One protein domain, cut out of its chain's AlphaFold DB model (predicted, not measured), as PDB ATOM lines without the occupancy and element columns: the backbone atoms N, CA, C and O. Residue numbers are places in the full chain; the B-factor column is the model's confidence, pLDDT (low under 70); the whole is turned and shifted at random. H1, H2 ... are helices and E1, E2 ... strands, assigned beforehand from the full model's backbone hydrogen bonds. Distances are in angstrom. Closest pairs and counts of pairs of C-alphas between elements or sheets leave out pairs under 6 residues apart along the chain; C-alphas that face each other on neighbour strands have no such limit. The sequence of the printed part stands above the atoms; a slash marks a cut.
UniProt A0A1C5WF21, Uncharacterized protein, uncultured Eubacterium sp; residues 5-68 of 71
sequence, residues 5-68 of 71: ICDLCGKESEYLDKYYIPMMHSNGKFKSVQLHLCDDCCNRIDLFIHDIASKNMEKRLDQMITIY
ATOM      1  N   ILE A   5      17.631  47.422 215.325       93.19
ATOM      2  CA  ILE A   5      18.429  48.411 214.595       93.19
ATOM      3  C   ILE A   5      19.205  49.243 215.611       93.19
ATOM      4  O   ILE A   5      18.609  49.803 216.523       93.19
ATOM      5  N   CYS A   6      20.525  49.312 215.450       93.62
ATOM      6  CA  CYS A   6      21.390  50.140 216.286       93.62
ATOM      7  C   CYS A   6      21.064  51.631 216.110       93.62
ATOM      8  O   CYS A   6      21.107  52.138 214.986       93.62
ATOM      9  N   ASP A   7      20.844  52.342 217.218       91.88
ATOM     10  CA  ASP A   7      20.490  53.767 217.230       91.88
ATOM     11  C   ASP A   7      21.602  54.666 216.654       91.88
ATOM     12  O   ASP A   7      21.325  55.765 216.176       91.88
ATOM     13  N   LEU A   8      22.865  54.211 216.673       90.94
ATOM     14  CA  LEU A   8      24.009  55.005 216.207       90.94
ATOM     15  C   LEU A   8      24.362  54.774 214.733       90.94
ATOM     16  O   LEU A   8      24.629  55.730 214.008       90.94
ATOM     17  N   CYS A   9      24.429  53.516 214.291       93.69
ATOM     18  CA  CYS A   9      24.931  53.171 212.955       93.69
ATOM     19  C   CYS A   9      23.868  52.590 212.014       93.69
ATOM     20  O   CYS A   9      24.164  52.363 210.843       93.69
ATOM     21  N   GLY A  10      22.656  52.315 212.507       92.81
ATOM     22  CA  GLY A  10      21.574  51.727 211.716       92.81
ATOM     23  C   GLY A  10      21.787  50.260 211.326       92.81
ATOM     24  O   GLY A  10      21.011  49.721 210.542       92.81
ATOM     25  N   LYS A  11      22.831  49.597 211.845       93.25
ATOM     26  CA  LYS A  11      23.101  48.175 211.590       93.25
ATOM     27  C   LYS A  11      22.025  47.311 212.242       93.25
ATOM     28  O   LYS A  11      21.674  47.524 213.403       93.25
ATOM     29  N   GLU A  12      21.553  46.310 211.505       94.38
ATOM     30  CA  GLU A  12      20.715  45.253 212.063       94.38
ATOM     31  C   GLU A  12      21.559  44.306 212.925       94.38
ATOM     32  O   GLU A  12      22.606  43.824 212.489       94.38
ATOM     33  N   SER A  13      21.079  44.005 214.124       89.88
ATOM     34  CA  SER A  13      21.694  43.060 215.050       89.88
ATOM     35  C   SER A  13      20.628  42.175 215.689       89.88
ATOM     36  O   SER A  13      19.461  42.553 215.799       89.88
ATOM     37  N   GLU A  14      21.016  40.977 216.110       91.19
ATOM     38  CA  GLU A  14      20.125  40.063 216.837       91.19
ATOM     39  C   GLU A  14      19.919  40.506 218.291       91.19
ATOM     40  O   GLU A  14      18.908  40.174 218.907       91.19
ATOM     41  N   TYR A  15      20.849  41.304 218.813       89.44
ATOM     42  CA  TYR A  15      20.822  41.892 220.145       89.44
ATOM     43  C   TYR A  15      21.414  43.307 220.113       89.44
ATOM     44  O   TYR A  15      22.213  43.637 219.236       89.44
ATOM     45  N   LEU A  16      20.992  44.148 221.056       92.00
ATOM     46  CA  LEU A  16      21.550  45.480 221.283       92.00
ATOM     47  C   LEU A  16      21.756  45.684 222.781       92.00
ATOM     48  O   LEU A  16      20.890  45.322 223.583       92.00
ATOM     49  N   ASP A  17      22.862  46.321 223.134       90.50
ATOM     50  CA  ASP A  17      23.165  46.736 224.493       90.50
ATOM     51  C   ASP A  17      22.511  48.074 224.819       90.50
ATOM     52  O   ASP A  17      22.373  48.961 223.971       90.50
ATOM     53  N   LYS A  18      22.129  48.232 226.087       91.19
ATOM     54  CA  LYS A  18      21.677  49.514 226.625       91.19
ATOM     55  C   LYS A  18      22.896  50.329 227.025       91.19
ATOM     56  O   LYS A  18      23.560  50.001 228.002       91.19
ATOM     57  N   TYR A  19      23.148  51.407 226.302       87.19
ATOM     58  CA  TYR A  19      24.261  52.309 226.558       87.19
ATOM     59  C   TYR A  19      23.742  53.656 227.063       87.19
ATOM     60  O   TYR A  19      22.860  54.248 226.442       87.19
ATOM     61  N   TYR A  20      24.271  54.156 228.180       85.56
ATOM     62  CA  TYR A  20      23.833  55.425 228.768       85.56
ATOM     63  C   TYR A  20      24.863  56.521 228.518       85.56
ATOM     64  O   TYR A  20      26.016  56.396 228.922       85.56
ATOM     65  N   ILE A  21      24.439  57.618 227.888       83.12
ATOM     66  CA  ILE A  21      25.280  58.801 227.676       83.12
ATOM     67  C   ILE A  21      24.748  60.012 228.449       83.12
ATOM     68  O   ILE A  21      23.541  60.271 228.423       83.12
ATOM     69  N   PRO A  22      25.614  60.799 229.109       79.88
ATOM     70  CA  PRO A  22      25.208  62.065 229.697       79.88
ATOM     71  C   PRO A  22      25.019  63.115 228.592       79.88
ATOM     72  O   PRO A  22      25.948  63.442 227.858       79.88
ATOM     73  N   MET A  23      23.820  63.686 228.485       79.00
ATOM     74  CA  MET A  23      23.530  64.815 227.596       79.00
ATOM     75  C   MET A  23      23.259  66.081 228.407       79.00
ATOM     76  O   MET A  23      22.461  66.072 229.346       79.00
ATOM     77  N   MET A  24      23.905  67.186 228.030       81.25
ATOM     78  CA  MET A  24      23.634  68.495 228.624       81.25
ATOM     79  C   MET A  24      22.376  69.097 227.996       81.25
ATOM     80  O   MET A  24      22.310  69.315 226.786       81.25
ATOM     81  N   HIS A  25      21.380  69.389 228.821       76.00
ATOM     82  CA  HIS A  25      20.189  70.116 228.404       76.00
ATOM     83  C   HIS A  25      20.455  71.625 228.346       76.00
ATOM     84  O   HIS A  25      21.396  72.143 228.948       76.00
ATOM     85  N   SER A  26      19.578  72.360 227.657       79.75
ATOM     86  CA  SER A  26      19.660  73.823 227.504       79.75
ATOM     87  C   SER A  26      19.659  74.596 228.830       79.75
ATOM     88  O   SER A  26      20.110  75.735 228.877       79.75
ATOM     89  N   ASN A  27      19.187  73.977 229.914       83.56
ATOM     90  CA  ASN A  27      19.214  74.522 231.272       83.56
ATOM     91  C   ASN A  27      20.532  74.246 232.029       83.56
ATOM     92  O   ASN A  27      20.601  74.499 233.230       83.56
ATOM     93  N   GLY A  28      21.547  73.686 231.362       80.44
ATOM     94  CA  GLY A  28      22.849  73.355 231.947       80.44
ATOM     95  C   GLY A  28      22.867  72.089 232.809       80.44
ATOM     96  O   GLY A  28      23.914  71.751 233.354       80.44
ATOM     97  N   LYS A  29      21.741  71.373 232.949       81.00
ATOM     98  CA  LYS A  29      21.689  70.100 233.680       81.00
ATOM     99  C   LYS A  29      22.046  68.938 232.760       81.00
ATOM    100  O   LYS A  29      21.603  68.896 231.613       81.00
ATOM    101  N   PHE A  30      22.800  67.975 233.280       79.62
ATOM    102  CA  PHE A  30      23.058  66.714 232.592       79.62
ATOM    103  C   PHE A  30      21.935  65.719 232.882       79.62
ATOM    104  O   PHE A  30      21.455  65.626 234.012       79.62
ATOM    105  N   LYS A  31      21.511  64.984 231.857       81.44
ATOM    106  CA  LYS A  31      20.604  63.845 231.988       81.44
ATOM    107  C   LYS A  31      21.184  62.662 231.232       81.44
ATOM    108  O   LYS A  31      21.641  62.822 230.102       81.44
ATOM    109  N   SER A  32      21.126  61.483 231.838       82.12
ATOM    110  CA  SER A  32      21.478  60.240 231.160       82.12
ATOM    111  C   SER A  32      20.395  59.873 230.149       82.12
ATOM    112  O   SER A  32      19.208  59.802 230.480       82.12
ATOM    113  N   VAL A  33      20.805  59.655 228.905       85.25
ATOM    114  CA  VAL A  33      19.957  59.167 227.817       85.25
ATOM    115  C   VAL A  33      20.375  57.740 227.498       85.25
ATOM    116  O   VAL A  33      21.560  57.463 227.349       85.25
ATOM    117  N   GLN A  34      19.393  56.844 227.415       88.88
ATOM    118  CA  GLN A  34      19.597  55.448 227.046       88.88
ATOM    119  C   GLN A  34      19.546  55.299 225.519       88.88
ATOM    120  O   GLN A  34      18.583  55.743 224.894       88.88
ATOM    121  N   LEU A  35      20.546  54.635 224.947       89.44
ATOM    122  CA  LEU A  35      20.638  54.235 223.543       89.44
ATOM    123  C   LEU A  35      20.694  52.708 223.436       89.44
ATOM    124  O   LEU A  35      21.198  52.045 224.343       89.44
ATOM    125  N   HIS A  36      20.210  52.154 222.327       93.88
ATOM    126  CA  HIS A  36      20.352  50.740 221.982       93.88
ATOM    127  C   HIS A  36      21.412  50.589 220.895       93.88
ATOM    128  O   HIS A  36      21.199  50.951 219.736       93.88
ATOM    129  N   LEU A  37      22.576  50.073 221.273       93.25
ATOM    130  CA  LEU A  37      23.758  50.037 220.421       93.25
ATOM    131  C   LEU A  37      24.195  48.604 220.134       93.25
ATOM    132  O   LEU A  37      23.975  47.702 220.933       93.25
ATOM    133  N   CYS A  38      24.813  48.393 218.975       94.38
ATOM    134  CA  CYS A  38      25.532  47.152 218.707       94.38
ATOM    135  C   CYS A  38      26.936  47.207 219.323       94.38
ATOM    136  O   CYS A  38      27.489  48.295 219.504       94.38
ATOM    137  N   ASP A  39      27.555  46.049 219.523       91.00
ATOM    138  CA  ASP A  39      28.857  45.890 220.187       91.00
ATOM    139  C   ASP A  39      29.949  46.751 219.558       91.00
ATOM    140  O   ASP A  39      30.735  47.386 220.254       91.00
ATOM    141  N   ASP A  40      29.961  46.836 218.223       91.00
ATOM    142  CA  ASP A  40      30.905  47.676 217.481       91.00
ATOM    143  C   ASP A  40      30.805  49.155 217.902       91.00
ATOM    144  O   ASP A  40      31.812  49.859 217.998       91.00
ATOM    145  N   CYS A  41      29.584  49.639 218.148       91.25
ATOM    146  CA  CYS A  41      29.331  51.014 218.564       91.25
ATOM    147  C   CYS A  41      29.668  51.222 220.039       91.25
ATOM    148  O   CYS A  41      30.312  52.221 220.349       91.25
ATOM    149  N   CYS A  42      29.301  50.282 220.916       89.25
ATOM    150  CA  CYS A  42      29.688  50.306 222.330       89.25
ATOM    151  C   CYS A  42      31.214  50.390 222.470       89.25
ATOM    152  O   CYS A  42      31.733  51.367 223.006       89.25
ATOM    153  N   ASN A  43      31.937  49.456 221.845       89.25
ATOM    154  CA  ASN A  43      33.399  49.410 221.877       89.25
ATOM    155  C   ASN A  43      34.037  50.697 221.347       89.25
ATOM    156  O   ASN A  43      35.030  51.178 221.889       89.25
ATOM    157  N   ARG A  44      33.485  51.281 220.277       87.44
ATOM    158  CA  ARG A  44      34.027  52.517 219.705       87.44
ATOM    159  C   ARG A  44      33.854  53.712 220.641       87.44
ATOM    160  O   ARG A  44      34.753  54.550 220.699       87.44
ATOM    161  N   ILE A  45      32.723  53.801 221.340       85.50
ATOM    162  CA  ILE A  45      32.493  54.855 222.331       85.50
ATOM    163  C   ILE A  45      33.428  54.649 223.521       85.50
ATOM    164  O   ILE A  45      34.090  55.601 223.919       85.50
ATOM    165  N   ASP A  46      33.560  53.426 224.025       82.94
ATOM    166  CA  ASP A  46      34.429  53.133 225.167       82.94
ATOM    167  C   ASP A  46      35.898  53.449 224.858       82.94
ATOM    168  O   ASP A  46      36.571  54.101 225.654       82.94
ATOM    169  N   LEU A  47      36.381  53.094 223.661       82.62
ATOM    170  CA  LEU A  47      37.722  53.467 223.200       82.62
ATOM    171  C   LEU A  47      37.897  54.986 223.084       82.62
ATOM    172  O   LEU A  47      38.950  55.512 223.438       82.62
ATOM    173  N   PHE A  48      36.877  55.700 222.600       80.31
ATOM    174  CA  PHE A  48      36.906  57.159 222.504       80.31
ATOM    175  C   PHE A  48      36.923  57.820 223.885       80.31
ATOM    176  O   PHE A  48      37.729  58.717 224.127       80.31
ATOM    177  N   ILE A  49      36.081  57.356 224.811       75.75
ATOM    178  CA  ILE A  49      36.074  57.823 226.199       75.75
ATOM    179  C   ILE A  49      37.428  57.545 226.835       75.75
ATOM    180  O   ILE A  49      37.981  58.447 227.450       75.75
ATOM    181  N   HIS A  50      37.989  56.352 226.650       73.00
ATOM    182  CA  HIS A  50      39.292  55.991 227.191       73.00
ATOM    183  C   HIS A  50      40.412  56.892 226.644       73.00
ATOM    184  O   HIS A  50      41.231  57.385 227.417       73.00
ATOM    185  N   ASP A  51      40.437  57.179 225.338       71.06
ATOM    186  CA  ASP A  51      41.434  58.075 224.728       71.06
ATOM    187  C   ASP A  51      41.336  59.516 225.265       71.06
ATOM    188  O   ASP A  51      42.347  60.159 225.560       71.06
ATOM    189  N   ILE A  52      40.115  60.015 225.482       67.31
ATOM    190  CA  ILE A  52      39.887  61.338 226.077       67.31
ATOM    191  C   ILE A  52      40.203  61.331 227.587       67.31
ATOM    192  O   ILE A  52      40.819  62.270 228.105       67.31
ATOM    193  N   ALA A  53      39.798  60.289 228.312       62.69
ATOM    194  CA  ALA A  53      39.945  60.169 229.760       62.69
ATOM    195  C   ALA A  53      41.413  60.029 230.182       62.69
ATOM    196  O   ALA A  53      41.825  60.669 231.158       62.69
ATOM    197  N   SER A  54      42.206  59.303 229.386       58.22
ATOM    198  CA  SER A  54      43.612  58.955 229.626       58.22
ATOM    199  C   SER A  54      44.546  60.162 229.823       58.22
ATOM    200  O   SER A  54      45.620  60.016 230.405       58.22
ATOM    201  N   LYS A  55      44.159  61.381 229.414       55.44
ATOM    202  CA  LYS A  55      45.026  62.566 229.567       55.44
ATOM    203  C   LYS A  55      44.766  63.449 230.786       55.44
ATOM    204  O   LYS A  55      45.664  64.218 231.108       55.44
ATOM    205  N   ASN A  56      43.603  63.388 231.449       54.44
ATOM    206  CA  ASN A  56      43.334  64.156 232.692       54.44
ATOM    207  C   ASN A  56      41.929  63.944 233.312       54.44
ATOM    208  O   ASN A  56      41.572  64.665 234.248       54.44
ATOM    209  N   MET A  57      41.093  63.033 232.794       55.62
ATOM    210  CA  MET A  57      39.655  63.004 233.119       55.62
ATOM    211  C   MET A  57      39.140  61.747 233.823       55.62
ATOM    212  O   MET A  57      38.038  61.821 234.361       55.62
ATOM    213  N   GLU A  58      39.919  60.667 233.938       56.19
ATOM    214  CA  GLU A  58      39.508  59.458 234.685       56.19
ATOM    215  C   GLU A  58      38.999  59.789 236.102       56.19
ATOM    216  O   GLU A  58      37.868  59.463 236.450       56.19
ATOM    217  N   LYS A  59      39.754  60.583 236.878       56.38
ATOM    218  CA  LYS A  59      39.358  60.974 238.248       56.38
ATOM    219  C   LYS A  59      38.084  61.820 238.332       56.38
ATOM    220  O   LYS A  59      37.444  61.840 239.378       56.38
ATOM    221  N   ARG A  60      37.743  62.573 237.281       56.72
ATOM    222  CA  ARG A  60      36.538  63.424 237.259       56.72
ATOM    223  C   ARG A  60      35.312  62.656 236.776       56.72
ATOM    224  O   ARG A  60      34.211  62.976 237.214       56.72
ATOM    225  N   LEU A  61      35.506  61.672 235.900       55.91
ATOM    226  CA  LEU A  61      34.437  60.814 235.404       55.91
ATOM    227  C   LEU A  61      33.952  59.859 236.503       55.91
ATOM    228  O   LEU A  61      32.749  59.793 236.738       55.91
ATOM    229  N   ASP A  62      34.872  59.252 237.262       54.28
ATOM    230  CA  ASP A  62      34.530  58.421 238.427       54.28
ATOM    231  C   ASP A  62      33.705  59.197 239.463       54.28
ATOM    232  O   ASP A  62      32.685  58.701 239.936       54.28
ATOM    233  N   GLN A  63      34.085  60.450 239.756       55.31
ATOM    234  CA  GLN A  63      33.351  61.329 240.679       55.31
ATOM    235  C   GLN A  63      31.953  61.706 240.174       55.31
ATOM    236  O   GLN A  63      31.045  61.884 240.977       55.31
ATOM    237  N   MET A  64      31.757  61.846 238.859       52.28
ATOM    238  CA  MET A  64      30.434  62.127 238.294       52.28
ATOM    239  C   MET A  64      29.502  60.917 238.363       52.28
ATOM    240  O   MET A  64      28.296  61.112 238.479       52.28
ATOM    241  N   ILE A  65      30.040  59.697 238.315       52.53
ATOM    242  CA  ILE A  65      29.255  58.463 238.418       52.53
ATOM    243  C   ILE A  65      28.869  58.189 239.881       52.53
ATOM    244  O   ILE A  65      27.726  57.831 240.140       52.53
ATOM    245  N   THR A  66      29.755  58.451 240.853       45.25
ATOM    246  CA  THR A  66      29.472  58.163 242.278       45.25
ATOM    247  C   THR A  66      28.436  59.089 242.923       45.25
ATOM    248  O   THR A  66      27.829  58.707 243.912       45.25
ATOM    249  N   ILE A  67      28.214  60.298 242.392       47.56
ATOM    250  CA  ILE A  67      27.249  61.254 242.976       47.56
ATOM    251  C   ILE A  67      25.785  60.845 242.701       47.56
ATOM    252  O   ILE A  67      24.874  61.392 243.315       47.56
ATOM    253  N   TYR A  68      25.536  59.885 241.803       49.03
ATOM    254  CA  TYR A  68      24.179  59.459 241.434       49.03
ATOM    255  C   TYR A  68      23.691  58.167 242.117       49.03
ATOM    256  O   TYR A  68      22.561  57.775 241.848       49.03
TER     257      TYR A  68
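AT A GLANCE: This is residues 5 to 68 of the 71 residues of an uncharacterized protein of uncultured Eubacterium sp (UniProt A0A1C5WF21). A coiled loop, residues 5 to 16, leads into a two-stranded hairpin, E1 and E2; helix H1 turns back from it, so that hairpin and H1 form a loose V, and H2 makes a corner at H1's far end. You will find 64 printed residues, in order E1, E2, H1, H2: mixed helices and strands, one antiparallel sheet. The whole is loose, radius of gyration of the C-alphas 13.5 A, spanning 35 by 29 by 19 A.

HOW THE PARTS SIT: Look first at the hairpin of E1, residues 17 to 24, and E2, residues 30 to 37: they are antiparallel at 151 degrees, with N 19 and O 35 within hydrogen-bond range at 2.8 A. In H1, residues 39 to 53, every O i to N i+4 pair is within hydrogen-bond range; in H2, residues 58 to 66, 4 of 5 are. The closest C-alphas of E1 and H1, Tyr 19 and Cys 42, are 7.2 A apart. H1 and H2 are close but not clearly touching, the closest C-alphas, Ala 53 and Leu 61, 7.9 A apart, at a steep tilt of 63 degrees, opposite ways.

IN THESE COORDINATES: Find C-alpha 17 at (23.165, 46.736, 224.493); E1 runs 22.2 A, E2 20.7 A, H1 20.5 A, and H2 12.7 A to C-alpha 66 at (29.472, 58.163, 242.278).

THE WHOLE: The C-alphas farthest apart, Glu 14 and Asn 27, are 37.4 A apart. The printed part has no cut, its three links are tight, and residues 52 to 68 are under pLDDT 70.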